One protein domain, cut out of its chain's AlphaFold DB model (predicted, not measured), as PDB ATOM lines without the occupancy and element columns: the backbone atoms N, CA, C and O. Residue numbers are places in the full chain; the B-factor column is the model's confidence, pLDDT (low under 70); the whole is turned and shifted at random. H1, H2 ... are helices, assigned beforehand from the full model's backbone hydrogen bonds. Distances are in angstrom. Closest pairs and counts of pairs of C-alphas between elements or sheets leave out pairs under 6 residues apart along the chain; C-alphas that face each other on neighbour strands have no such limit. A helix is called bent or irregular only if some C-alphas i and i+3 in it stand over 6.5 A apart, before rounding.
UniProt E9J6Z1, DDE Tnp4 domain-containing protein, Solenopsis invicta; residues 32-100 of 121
ATOM      1  N   PHE A  32     -55.168 -53.684  27.830       94.44
ATOM      2  CA  PHE A  32     -54.949 -55.055  28.281       94.44
ATOM      3  C   PHE A  32     -54.058 -55.788  27.278       94.44
ATOM      4  O   PHE A  32     -54.262 -55.687  26.067       94.44
ATOM      5  N   ARG A  33     -53.087 -56.551  27.782       90.06
ATOM      6  CA  ARG A  33     -52.218 -57.386  26.946       90.06
ATOM      7  C   ARG A  33     -53.018 -58.540  26.363       90.06
ATOM      8  O   ARG A  33     -53.707 -59.242  27.104       90.06
ATOM      9  N   ASP A  34     -52.909 -58.734  25.057       82.62
ATOM     10  CA  ASP A  34     -53.575 -59.841  24.392       82.62
ATOM     11  C   ASP A  34     -52.810 -61.148  24.626       82.62
ATOM     12  O   ASP A  34     -51.824 -61.458  23.960       82.62
ATOM     13  N   ASN A  35     -53.277 -61.906  25.614       83.75
ATOM     14  CA  ASN A  35     -52.783 -63.246  25.919       83.75
ATOM     15  C   ASN A  35     -53.718 -64.332  25.349       83.75
ATOM     16  O   ASN A  35     -53.750 -65.438  25.890       83.75
ATOM     17  N   ARG A  36     -54.526 -64.021  24.319       80.31
ATOM     18  CA  ARG A  36     -55.571 -64.885  23.720       80.31
ATOM     19  C   ARG A  36     -56.732 -65.278  24.644       80.31
ATOM     20  O   ARG A  36     -57.555 -66.108  24.284       80.31
ATOM     21  N   HIS A  37     -56.813 -64.672  25.827       87.56
ATOM     22  CA  HIS A  37     -57.836 -64.950  26.844       87.56
ATOM     23  C   HIS A  37     -58.497 -63.656  27.344       87.56
ATOM     24  O   HIS A  37     -58.820 -63.527  28.525       87.56
ATOM     25  N   LEU A  38     -58.639 -62.655  26.469       91.44
ATOM     26  CA  LEU A  38     -59.316 -61.411  26.825       91.44
ATOM     27  C   LEU A  38     -60.825 -61.638  26.927       91.44
ATOM     28  O   LEU A  38     -61.448 -62.226  26.048       91.44
ATOM     29  N   THR A  39     -61.420 -61.119  27.994       94.19
ATOM     30  CA  THR A  39     -62.878 -61.050  28.125       94.19
ATOM     31  C   THR A  39     -63.458 -60.042  27.129       94.19
ATOM     32  O   THR A  39     -62.791 -59.078  26.749       94.19
ATOM     33  N   GLU A  40     -64.735 -60.187  26.768       94.38
ATOM     34  CA  GLU A  40     -65.432 -59.240  25.877       94.38
ATOM     35  C   GLU A  40     -65.331 -57.784  26.361       94.38
ATOM     36  O   GLU A  40     -65.155 -56.857  25.569       94.38
ATOM     37  N   THR A  41     -65.374 -57.573  27.680       95.75
ATOM     38  CA  THR A  41     -65.240 -56.236  28.276       95.75
ATOM     39  C   THR A  41     -63.839 -55.659  28.063       95.75
ATOM     40  O   THR A  41     -63.703 -54.477  27.745       95.75
ATOM     41  N   GLN A  42     -62.793 -56.479  28.185       94.75
ATOM     42  CA  GLN A  42     -61.412 -56.052  27.937       94.75
ATOM     43  C   GLN A  42     -61.161 -55.769  26.455       94.75
ATOM     44  O   GLN A  42     -60.484 -54.795  26.132       94.75
ATOM     45  N   ILE A  43     -61.748 -56.568  25.558       94.38
ATOM     46  CA  ILE A  43     -61.695 -56.331  24.108       94.38
ATOM     47  C   ILE A  43     -62.331 -54.978  23.780       94.38
ATOM     48  O   ILE A  43     -61.702 -54.137  23.138       94.38
ATOM     49  N   LYS A  44     -63.546 -54.726  24.283       96.06
ATOM     50  CA  LYS A  44     -64.246 -53.451  24.082       96.06
ATOM     51  C   LYS A  44     -63.446 -52.267  24.626       96.06
ATOM     52  O   LYS A  44     -63.345 -51.235  23.967       96.06
ATOM     53  N   TYR A  45     -62.850 -52.416  25.807       95.31
ATOM     54  CA  TYR A  45     -61.966 -51.399  26.368       95.31
ATOM     55  C   TYR A  45     -60.761 -51.124  25.455       95.31
ATOM     56  O   TYR A  45     -60.507 -49.966  25.130       95.31
ATOM     57  N   ASN A  46     -60.058 -52.163  24.989       95.38
ATOM     58  CA  ASN A  46     -58.902 -52.016  24.100       95.38
ATOM     59  C   ASN A  46     -59.273 -51.334  22.775       95.38
ATOM     60  O   ASN A  46     -58.506 -50.510  22.282       95.38
ATOM     61  N   GLN A  47     -60.453 -51.627  22.220       94.00
ATOM     62  CA  GLN A  47     -60.959 -50.967  21.012       94.00
ATOM     63  C   GLN A  47     -61.168 -49.463  21.226       94.00
ATOM     64  O   GLN A  47     -60.707 -48.656  20.420       94.00
ATOM     65  N   ILE A  48     -61.821 -49.075  22.327       94.19
ATOM     66  CA  ILE A  48     -62.049 -47.661  22.668       94.19
ATOM     67  C   ILE A  48     -60.715 -46.953  22.934       94.19
ATOM     68  O   ILE A  48     -60.477 -45.858  22.424       94.19
ATOM     69  N   HIS A  49     -59.829 -47.594  23.698       94.38
ATOM     70  CA  HIS A  49     -58.502 -47.072  24.024       94.38
ATOM     71  C   HIS A  49     -57.663 -46.832  22.757       94.38
ATOM     72  O   HIS A  49     -57.145 -45.732  22.559       94.38
ATOM     73  N   SER A  50     -57.625 -47.811  21.848       92.38
ATOM     74  CA  SER A  50     -56.941 -47.711  20.552       92.38
ATOM     75  C   SER A  50     -57.538 -46.614  19.662       92.38
ATOM     76  O   SER A  50     -56.806 -45.802  19.095       92.38
ATOM     77  N   SER A  51     -58.871 -46.508  19.598       91.69
ATOM     78  CA  SER A  51     -59.555 -45.455  18.836       91.69
ATOM     79  C   SER A  51     -59.176 -44.051  19.316       91.69
ATOM     80  O   SER A  51     -58.851 -43.187  18.499       91.69
ATOM     81  N   ALA A  52     -59.138 -43.829  20.633       91.12
ATOM     82  CA  ALA A  52     -58.724 -42.551  21.201       91.12
ATOM     83  C   ALA A  52     -57.250 -42.232  20.888       91.12
ATOM     84  O   ALA A  52     -56.919 -41.103  20.514       91.12
ATOM     85  N   ARG A  53     -56.360 -43.230  20.971       91.94
ATOM     86  CA  ARG A  53     -54.941 -43.069  20.615       91.94
ATOM     87  C   ARG A  53     -54.722 -42.762  19.138       91.94
ATOM     88  O   ARG A  53     -53.865 -41.938  18.818       91.94
ATOM     89  N   MET A  54     -55.523 -43.352  18.253       90.75
ATOM     90  CA  MET A  54     -55.415 -43.142  16.809       90.75
ATOM     91  C   MET A  54     -55.525 -41.658  16.432       90.75
ATOM     92  O   MET A  54     -54.833 -41.205  15.524       90.75
ATOM     93  N   ILE A  55     -56.348 -40.877  17.137       88.88
ATOM     94  CA  ILE A  55     -56.482 -39.429  16.903       88.88
ATOM     95  C   ILE A  55     -55.154 -38.710  17.180       88.88
ATOM     96  O   ILE A  55     -54.709 -37.882  16.379       88.88
ATOM     97  N   VAL A  56     -54.496 -39.048  18.290       88.50
ATOM     98  CA  VAL A  56     -53.203 -38.468  18.677       88.50
ATOM     99  C   VAL A  56     -52.117 -38.872  17.685       88.50
ATOM    100  O   VAL A  56     -51.364 -38.022  17.213       88.50
ATOM    101  N   GLU A  57     -52.059 -40.152  17.322       89.56
ATOM    102  CA  GLU A  57     -51.069 -40.683  16.382       89.56
ATOM    103  C   GLU A  57     -51.221 -40.065  14.989       89.56
ATOM    104  O   GLU A  57     -50.227 -39.626  14.409       89.56
ATOM    105  N   ARG A  58     -52.457 -39.927  14.491       89.38
ATOM    106  CA  ARG A  58     -52.747 -39.216  13.237       89.38
ATOM    107  C   ARG A  58     -52.299 -37.759  13.305       89.38
ATOM    108  O   ARG A  58     -51.608 -37.303  12.402       89.38
ATOM    109  N   SER A  59     -52.628 -37.051  14.385       89.12
ATOM    110  CA  SER A  59     -52.237 -35.643  14.566       89.12
ATOM    111  C   SER A  59     -50.712 -35.472  14.569       89.12
ATOM    112  O   SER A  59     -50.175 -34.594  13.895       89.12
ATOM    113  N   LEU A  60     -49.989 -36.357  15.263       89.19
ATOM    114  CA  LEU A  60     -48.523 -36.368  15.266       89.19
ATOM    115  C   LEU A  60     -47.934 -36.760  13.906       89.19
ATOM    116  O   LEU A  60     -46.891 -36.230  13.526       89.19
ATOM    117  N   GLY A  61     -48.583 -37.669  13.176       90.31
ATOM    118  CA  GLY A  61     -48.220 -38.023  11.806       90.31
ATOM    119  C   GLY A  61     -48.295 -36.813  10.876       90.31
ATOM    120  O   GLY A  61     -47.304 -36.480  10.231       90.31
ATOM    121  N   LEU A  62     -49.419 -36.090  10.891       91.62
ATOM    122  CA  LEU A  62     -49.605 -34.864  10.104       91.62
ATOM    123  C   LEU A  62     -48.599 -33.770  10.488       91.62
ATOM    124  O   LEU A  62     -48.064 -33.084   9.618       91.62
ATOM    125  N   LEU A  63     -48.310 -33.615  11.785       92.06
ATOM    126  CA  LEU A  63     -47.305 -32.668  12.265       92.06
ATOM    127  C   LEU A  63     -45.913 -32.989  11.705       92.06
ATOM    128  O   LEU A  63     -45.232 -32.095  11.203       92.06
ATOM    129  N   LYS A  64     -45.489 -34.257  11.784       89.88
ATOM    130  CA  LYS A  64     -44.191 -34.721  11.270       89.88
ATOM    131  C   LYS A  64     -44.101 -34.608   9.752       89.88
ATOM    132  O   LYS A  64     -43.034 -34.288   9.240       89.88
ATOM    133  N   GLU A  65     -45.207 -34.839   9.051       90.50
ATOM    134  CA  GLU A  65     -45.267 -34.705   7.597       90.50
ATOM    135  C   GLU A  65     -45.173 -33.238   7.161       90.50
ATOM    136  O   GLU A  65     -44.434 -32.921   6.231       90.50
ATOM    137  N   ARG A  66     -45.833 -32.319   7.885       91.56
ATOM    138  CA  ARG A  66     -45.698 -30.869   7.656       91.56
ATOM    139  C   ARG A  66     -44.278 -30.392   7.924       91.56
ATOM    140  O   ARG A  66     -43.683 -29.673   7.127       91.56
ATOM    141  N   PHE A  67     -43.740 -30.787   9.071       91.44
ATOM    142  CA  PHE A  67     -42.435 -30.366   9.557       91.44
ATOM    143  C   PHE A  67     -41.464 -31.541   9.493       91.44
ATOM    144  O   PHE A  67     -41.039 -32.075  10.519       91.44
ATOM    145  N   ARG A  68     -41.078 -31.919   8.266       89.06
ATOM    146  CA  ARG A  68     -40.168 -33.049   7.990       89.06
ATOM    147  C   ARG A  68     -38.793 -32.943   8.667       89.06
ATOM    148  O   ARG A  68     -38.069 -33.932   8.741       89.06
ATOM    149  N   SER A  69     -38.433 -31.775   9.196       87.75
ATOM    150  CA  SER A  69     -37.268 -31.583  10.066       87.75
ATOM    151  C   SER A  69     -37.352 -32.368  11.380       87.75
ATOM    152  O   SER A  69     -36.313 -32.694  11.944       87.75
ATOM    153  N   ILE A  70     -38.558 -32.689  11.865       86.88
ATOM    154  CA  ILE A  70     -38.771 -33.460  13.098       86.88
ATOM    155  C   ILE A  70     -38.331 -34.927  12.926       86.88
ATOM    156  O   ILE A  70     -37.510 -35.374  13.725       86.88
ATOM    157  N   PRO A  71     -38.850 -35.699  11.943       84.12
ATOM    158  CA  PRO A  71     -38.472 -37.105  11.779       84.12
ATOM    159  C   PRO A  71     -37.115 -37.329  11.095       84.12
ATOM    160  O   PRO A  71     -36.504 -38.361  11.346       84.12
ATOM    161  N   ASN A  72     -36.659 -36.416  10.228       79.12
ATOM    162  CA  ASN A  72     -35.469 -36.654   9.405       79.12
ATOM    163  C   ASN A  72     -34.191 -36.193  10.111       79.12
ATOM    164  O   ASN A  72     -33.489 -36.979  10.737       79.12
ATOM    165  N   THR A  73     -33.902 -34.897  10.020       77.75
ATOM    166  CA  THR A  73     -32.729 -34.292  10.637       77.75
ATOM    167  C   THR A  73     -33.098 -32.880  11.034       77.75
ATOM    168  O   THR A  73     -33.349 -32.033  10.176       77.75
ATOM    169  N   LEU A  74     -33.098 -32.621  12.335       79.31
ATOM    170  CA  LEU A  74     -33.137 -31.270  12.861       79.31
ATOM    171  C   LEU A  74     -31.681 -30.792  12.965       79.31
ATOM    172  O   LEU A  74     -30.967 -31.283  13.841       79.31
ATOM    173  N   PRO A  75     -31.200 -29.878  12.099       77.25
ATOM    174  CA  PRO A  75     -29.825 -29.382  12.149       77.25
ATOM    175  C   PRO A  75     -29.664 -28.382  13.306       77.25
ATOM    176  O   PRO A  75     -29.372 -27.207  13.108       77.25
ATOM    177  N   MET A  76     -29.911 -28.839  14.535       82.56
ATOM    178  CA  MET A  76     -29.840 -28.041  15.750       82.56
ATOM    179  C   MET A  76     -28.934 -28.725  16.769       82.56
ATOM    180  O   MET A  76     -29.268 -29.761  17.332       82.56
ATOM    181  N   THR A  77     -27.791 -28.099  17.037       85.69
ATOM    182  CA  THR A  77     -26.821 -28.547  18.048       85.69
ATOM    183  C   THR A  77     -27.247 -28.185  19.472       85.69
ATOM    184  O   THR A  77     -26.797 -28.796  20.439       85.69
ATOM    185  N   ARG A  78     -28.141 -27.199  19.609       90.44
ATOM    186  CA  ARG A  78     -28.688 -26.731  20.885       90.44
ATOM    187  C   ARG A  78     -29.861 -27.586  21.346       90.44
ATOM    188  O   ARG A  78     -31.022 -27.297  21.055       90.44
ATOM    189  N   THR A  79     -29.545 -28.635  22.096       88.94
ATOM    190  CA  THR A  79     -30.531 -29.590  22.620       88.94
ATOM    191  C   THR A  79     -31.564 -28.952  23.550       88.94
ATOM    192  O   THR A  79     -32.720 -29.366  23.565       88.94
ATOM    193  N   ASP A  80     -31.190 -27.884  24.254       92.38
ATOM    194  CA  ASP A  80     -32.062 -27.125  25.151       92.38
ATOM    195  C   ASP A  80     -33.210 -26.397  24.423       92.38
ATOM    196  O   ASP A  80     -34.247 -26.096  25.019       92.38
ATOM    197  N   LEU A  81     -33.057 -26.147  23.117       92.31
ATOM    198  CA  LEU A  81     -34.067 -25.495  22.284       92.31
ATOM    199  C   LEU A  81     -34.960 -26.482  21.525       92.31
ATOM    200  O   LEU A  81     -35.986 -26.063  20.991       92.31
ATOM    201  N   ILE A  82     -34.630 -27.778  21.500       91.44
ATOM    202  CA  ILE A  82     -35.388 -28.788  20.741       91.44
ATOM    203  C   ILE A  82     -36.851 -28.830  21.190       91.44
ATOM    204  O   ILE A  82     -37.751 -28.794  20.354       91.44
ATOM    205  N   ALA A  83     -37.112 -28.824  22.501       92.00
ATOM    206  CA  ALA A  83     -38.483 -28.819  23.012       92.00
ATOM    207  C   ALA A  83     -39.263 -27.572  22.556       92.00
ATOM    208  O   ALA A  83     -40.407 -27.680  22.121       92.00
ATOM    209  N   LYS A  84     -38.627 -26.390  22.587       94.31
ATOM    210  CA  LYS A  84     -39.237 -25.132  22.121       94.31
ATOM    211  C   LYS A  84     -39.515 -25.156  20.620       94.31
ATOM    212  O   LYS A  84     -40.558 -24.676  20.193       94.31
ATOM    213  N   TYR A  85     -38.611 -25.741  19.838       93.75
ATOM    214  CA  TYR A  85     -38.790 -25.927  18.402       93.75
ATOM    215  C   TYR A  85     -40.007 -26.808  18.096       93.75
ATOM    216  O   TYR A  85     -40.862 -26.413  17.310       93.75
ATOM    217  N   ILE A  86     -40.133 -27.955  18.773       92.94
ATOM    218  CA  ILE A  86     -41.282 -28.857  18.604       92.94
ATOM    219  C   ILE A  86     -42.590 -28.135  18.960       92.94
ATOM    220  O   ILE A  86     -43.555 -28.216  18.206       92.94
ATOM    221  N   ILE A  87     -42.610 -27.373  20.060       95.19
ATOM    222  CA  ILE A  87     -43.781 -26.571  20.454       95.19
ATOM    223  C   ILE A  87     -44.128 -25.535  19.375       95.19
ATOM    224  O   ILE A  87     -45.299 -25.389  19.029       95.19
ATOM    225  N   ALA A  88     -43.135 -24.845  18.807       95.81
ATOM    226  CA  ALA A  88     -43.362 -23.890  17.725       95.81
ATOM    227  C   ALA A  88     -43.970 -24.563  16.481       95.81
ATOM    228  O   ALA A  88     -44.916 -24.027  15.907       95.81
ATOM    229  N   CYS A  89     -43.501 -25.760  16.108       94.75
ATOM    230  CA  CYS A  89     -44.114 -26.554  15.042       94.75
ATOM    231  C   CYS A  89     -45.578 -26.899  15.350       94.75
ATOM    232  O   CYS A  89     -46.421 -26.753  14.469       94.75
ATOM    233  N   CYS A  90     -45.910 -27.298  16.585       95.38
ATOM    234  CA  CYS A  90     -47.300 -27.558  16.984       95.38
ATOM    235  C   CYS A  90     -48.183 -26.309  16.851       95.38
ATOM    236  O   CYS A  90     -49.293 -26.387  16.330       95.38
ATOM    237  N   ILE A  91     -47.689 -25.146  17.290       96.56
ATOM    238  CA  ILE A  91     -48.424 -23.877  17.188       96.56
ATOM    239  C   ILE A  91     -48.675 -23.526  15.719       96.56
ATOM    240  O   ILE A  91     -49.811 -23.251  15.339       96.56
ATOM    241  N   LEU A  92     -47.637 -23.578  14.881       96.38
ATOM    242  CA  LEU A  92     -47.755 -23.289  13.451       96.38
ATOM    243  C   LEU A  92     -48.677 -24.285  12.738       96.38
ATOM    244  O   LEU A  92     -49.486 -23.876  11.911       96.38
ATOM    245  N   HIS A  93     -48.612 -25.572  13.091       94.44
ATOM    246  CA  HIS A  93     -49.530 -26.590  12.580       94.44
ATOM    247  C   HIS A  93     -50.988 -26.231  12.875       94.44
ATOM    248  O   HIS A  93     -51.818 -26.243  11.970       94.44
ATOM    249  N   ASN A  94     -51.288 -25.848  14.117       94.31
ATOM    250  CA  ASN A  94     -52.639 -25.460  14.511       94.31
ATOM    251  C   ASN A  94     -53.113 -24.201  13.771       94.31
ATOM    252  O   ASN A  94     -54.276 -24.126  13.387       94.31
ATOM    253  N   ILE A  95     -52.219 -23.237  13.518       96.56
ATOM    254  CA  ILE A  95     -52.537 -22.061  12.696       96.56
ATOM    255  C   ILE A  95     -52.905 -22.483  11.267       96.56
ATOM    256  O   ILE A  95     -53.914 -22.002  10.756       96.56
ATOM    257  N   CYS A  96     -52.154 -23.397  10.641       94.75
ATOM    258  CA  CYS A  96     -52.501 -23.939   9.321       94.75
ATOM    259  C   CYS A  96     -53.891 -24.597   9.326       94.75
ATOM    260  O   CYS A  96     -54.708 -24.285   8.462       94.75
ATOM    261  N   LEU A  97     -54.194 -25.429  10.331       92.38
ATOM    262  CA  LEU A  97     -55.506 -26.077  10.463       92.38
ATOM    263  C   LEU A  97     -56.652 -25.058  10.577       92.38
ATOM    264  O   LEU A  97     -57.674 -25.216   9.917       92.38
ATOM    265  N   ILE A  98     -56.474 -23.990  11.365       95.88
ATOM    266  CA  ILE A  98     -57.472 -22.910  11.509       95.88
ATOM    267  C   ILE A  98     -57.742 -22.213  10.167       95.88
ATOM    268  O   ILE A  98     -58.869 -21.805   9.902       95.88
ATOM    269  N   HIS A  99     -56.726 -22.102   9.311       96.50
ATOM    270  CA  HIS A  99     -56.838 -21.498   7.980       96.50
ATOM    271  C   HIS A  99     -57.177 -22.516   6.882       96.50
ATOM    272  O   HIS A  99     -57.126 -22.173   5.703       96.50
ATOM    273  N   ASN A 100     -57.530 -23.754   7.252       92.50
ATOM    274  CA  ASN A 100     -57.852 -24.841   6.329       92.50
ATOM    275  C   ASN A 100     -56.721 -25.152   5.320       92.50
ATOM    276  O   ASN A 100     -56.971 -25.661   4.228       92.50
TER     277      ASN A 100
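AT A GLANCE: This is residues 32 to 100 of the 121 residues of the protein "DDE Tnp4 domain-containing protein" of Solenopsis invicta (UniProt E9J6Z1). Two helices make a rough T: the long H1 runs up to H2 and meets it, with residues 63 to 66, part of the way along H2, which crosses that end of H1. Before H1, residues 32 to 39 form a hook at its far end, and residues 67 to 78 make a long loop from H1 to the beginning of H2. The printed part has 69 residues with two named helices, H1 then H2, and no named strand; the class is all helix. It is extended, with a radius of gyration of the C-alphas of 17.5 A, and only just elongated, spanning 48 by 31 by 18 A.

IN THESE COORDINATES: The printed part begins at Phe 32, C-alpha at (-54.949, -55.055, 28.281). H1 is residues 40 to 66, 39.1 A from first to last C-alpha, beginning at C-alpha 40 (-65.432, -59.240, 25.877). H2 is residues 79 to 98, 29.9 A long, ending at C-alpha 98 (-57.472, -22.910, 11.509). H2 is only just irregular: C-alphas 80 and 83 are 7.0 A apart.

HOW THE PARTS SIT: H1 and H2 touch through residues 63 to 66 of H1 alone and residues 89 to 93 of H2 alone. Their closest C-alphas, those of Leu 63 and His 93, are 6.5 A apart. Their lines are about perpendicular, at 84 degrees. Residues 50 to 58 of H1 stand free. The O i to N i+4 pairs are within hydrogen-bond range in 21 of 23 cases in H1 and 14 of 16 in H2.

THE WHOLE: The two C-alphas farthest apart, those of Glu 40 and Thr 77, are 49.9 A apart. The link from H1 to H2, 12 residues, is long. The printed part has no cut. Its mean pLDDT is 90.9, and no printed residue is under 70.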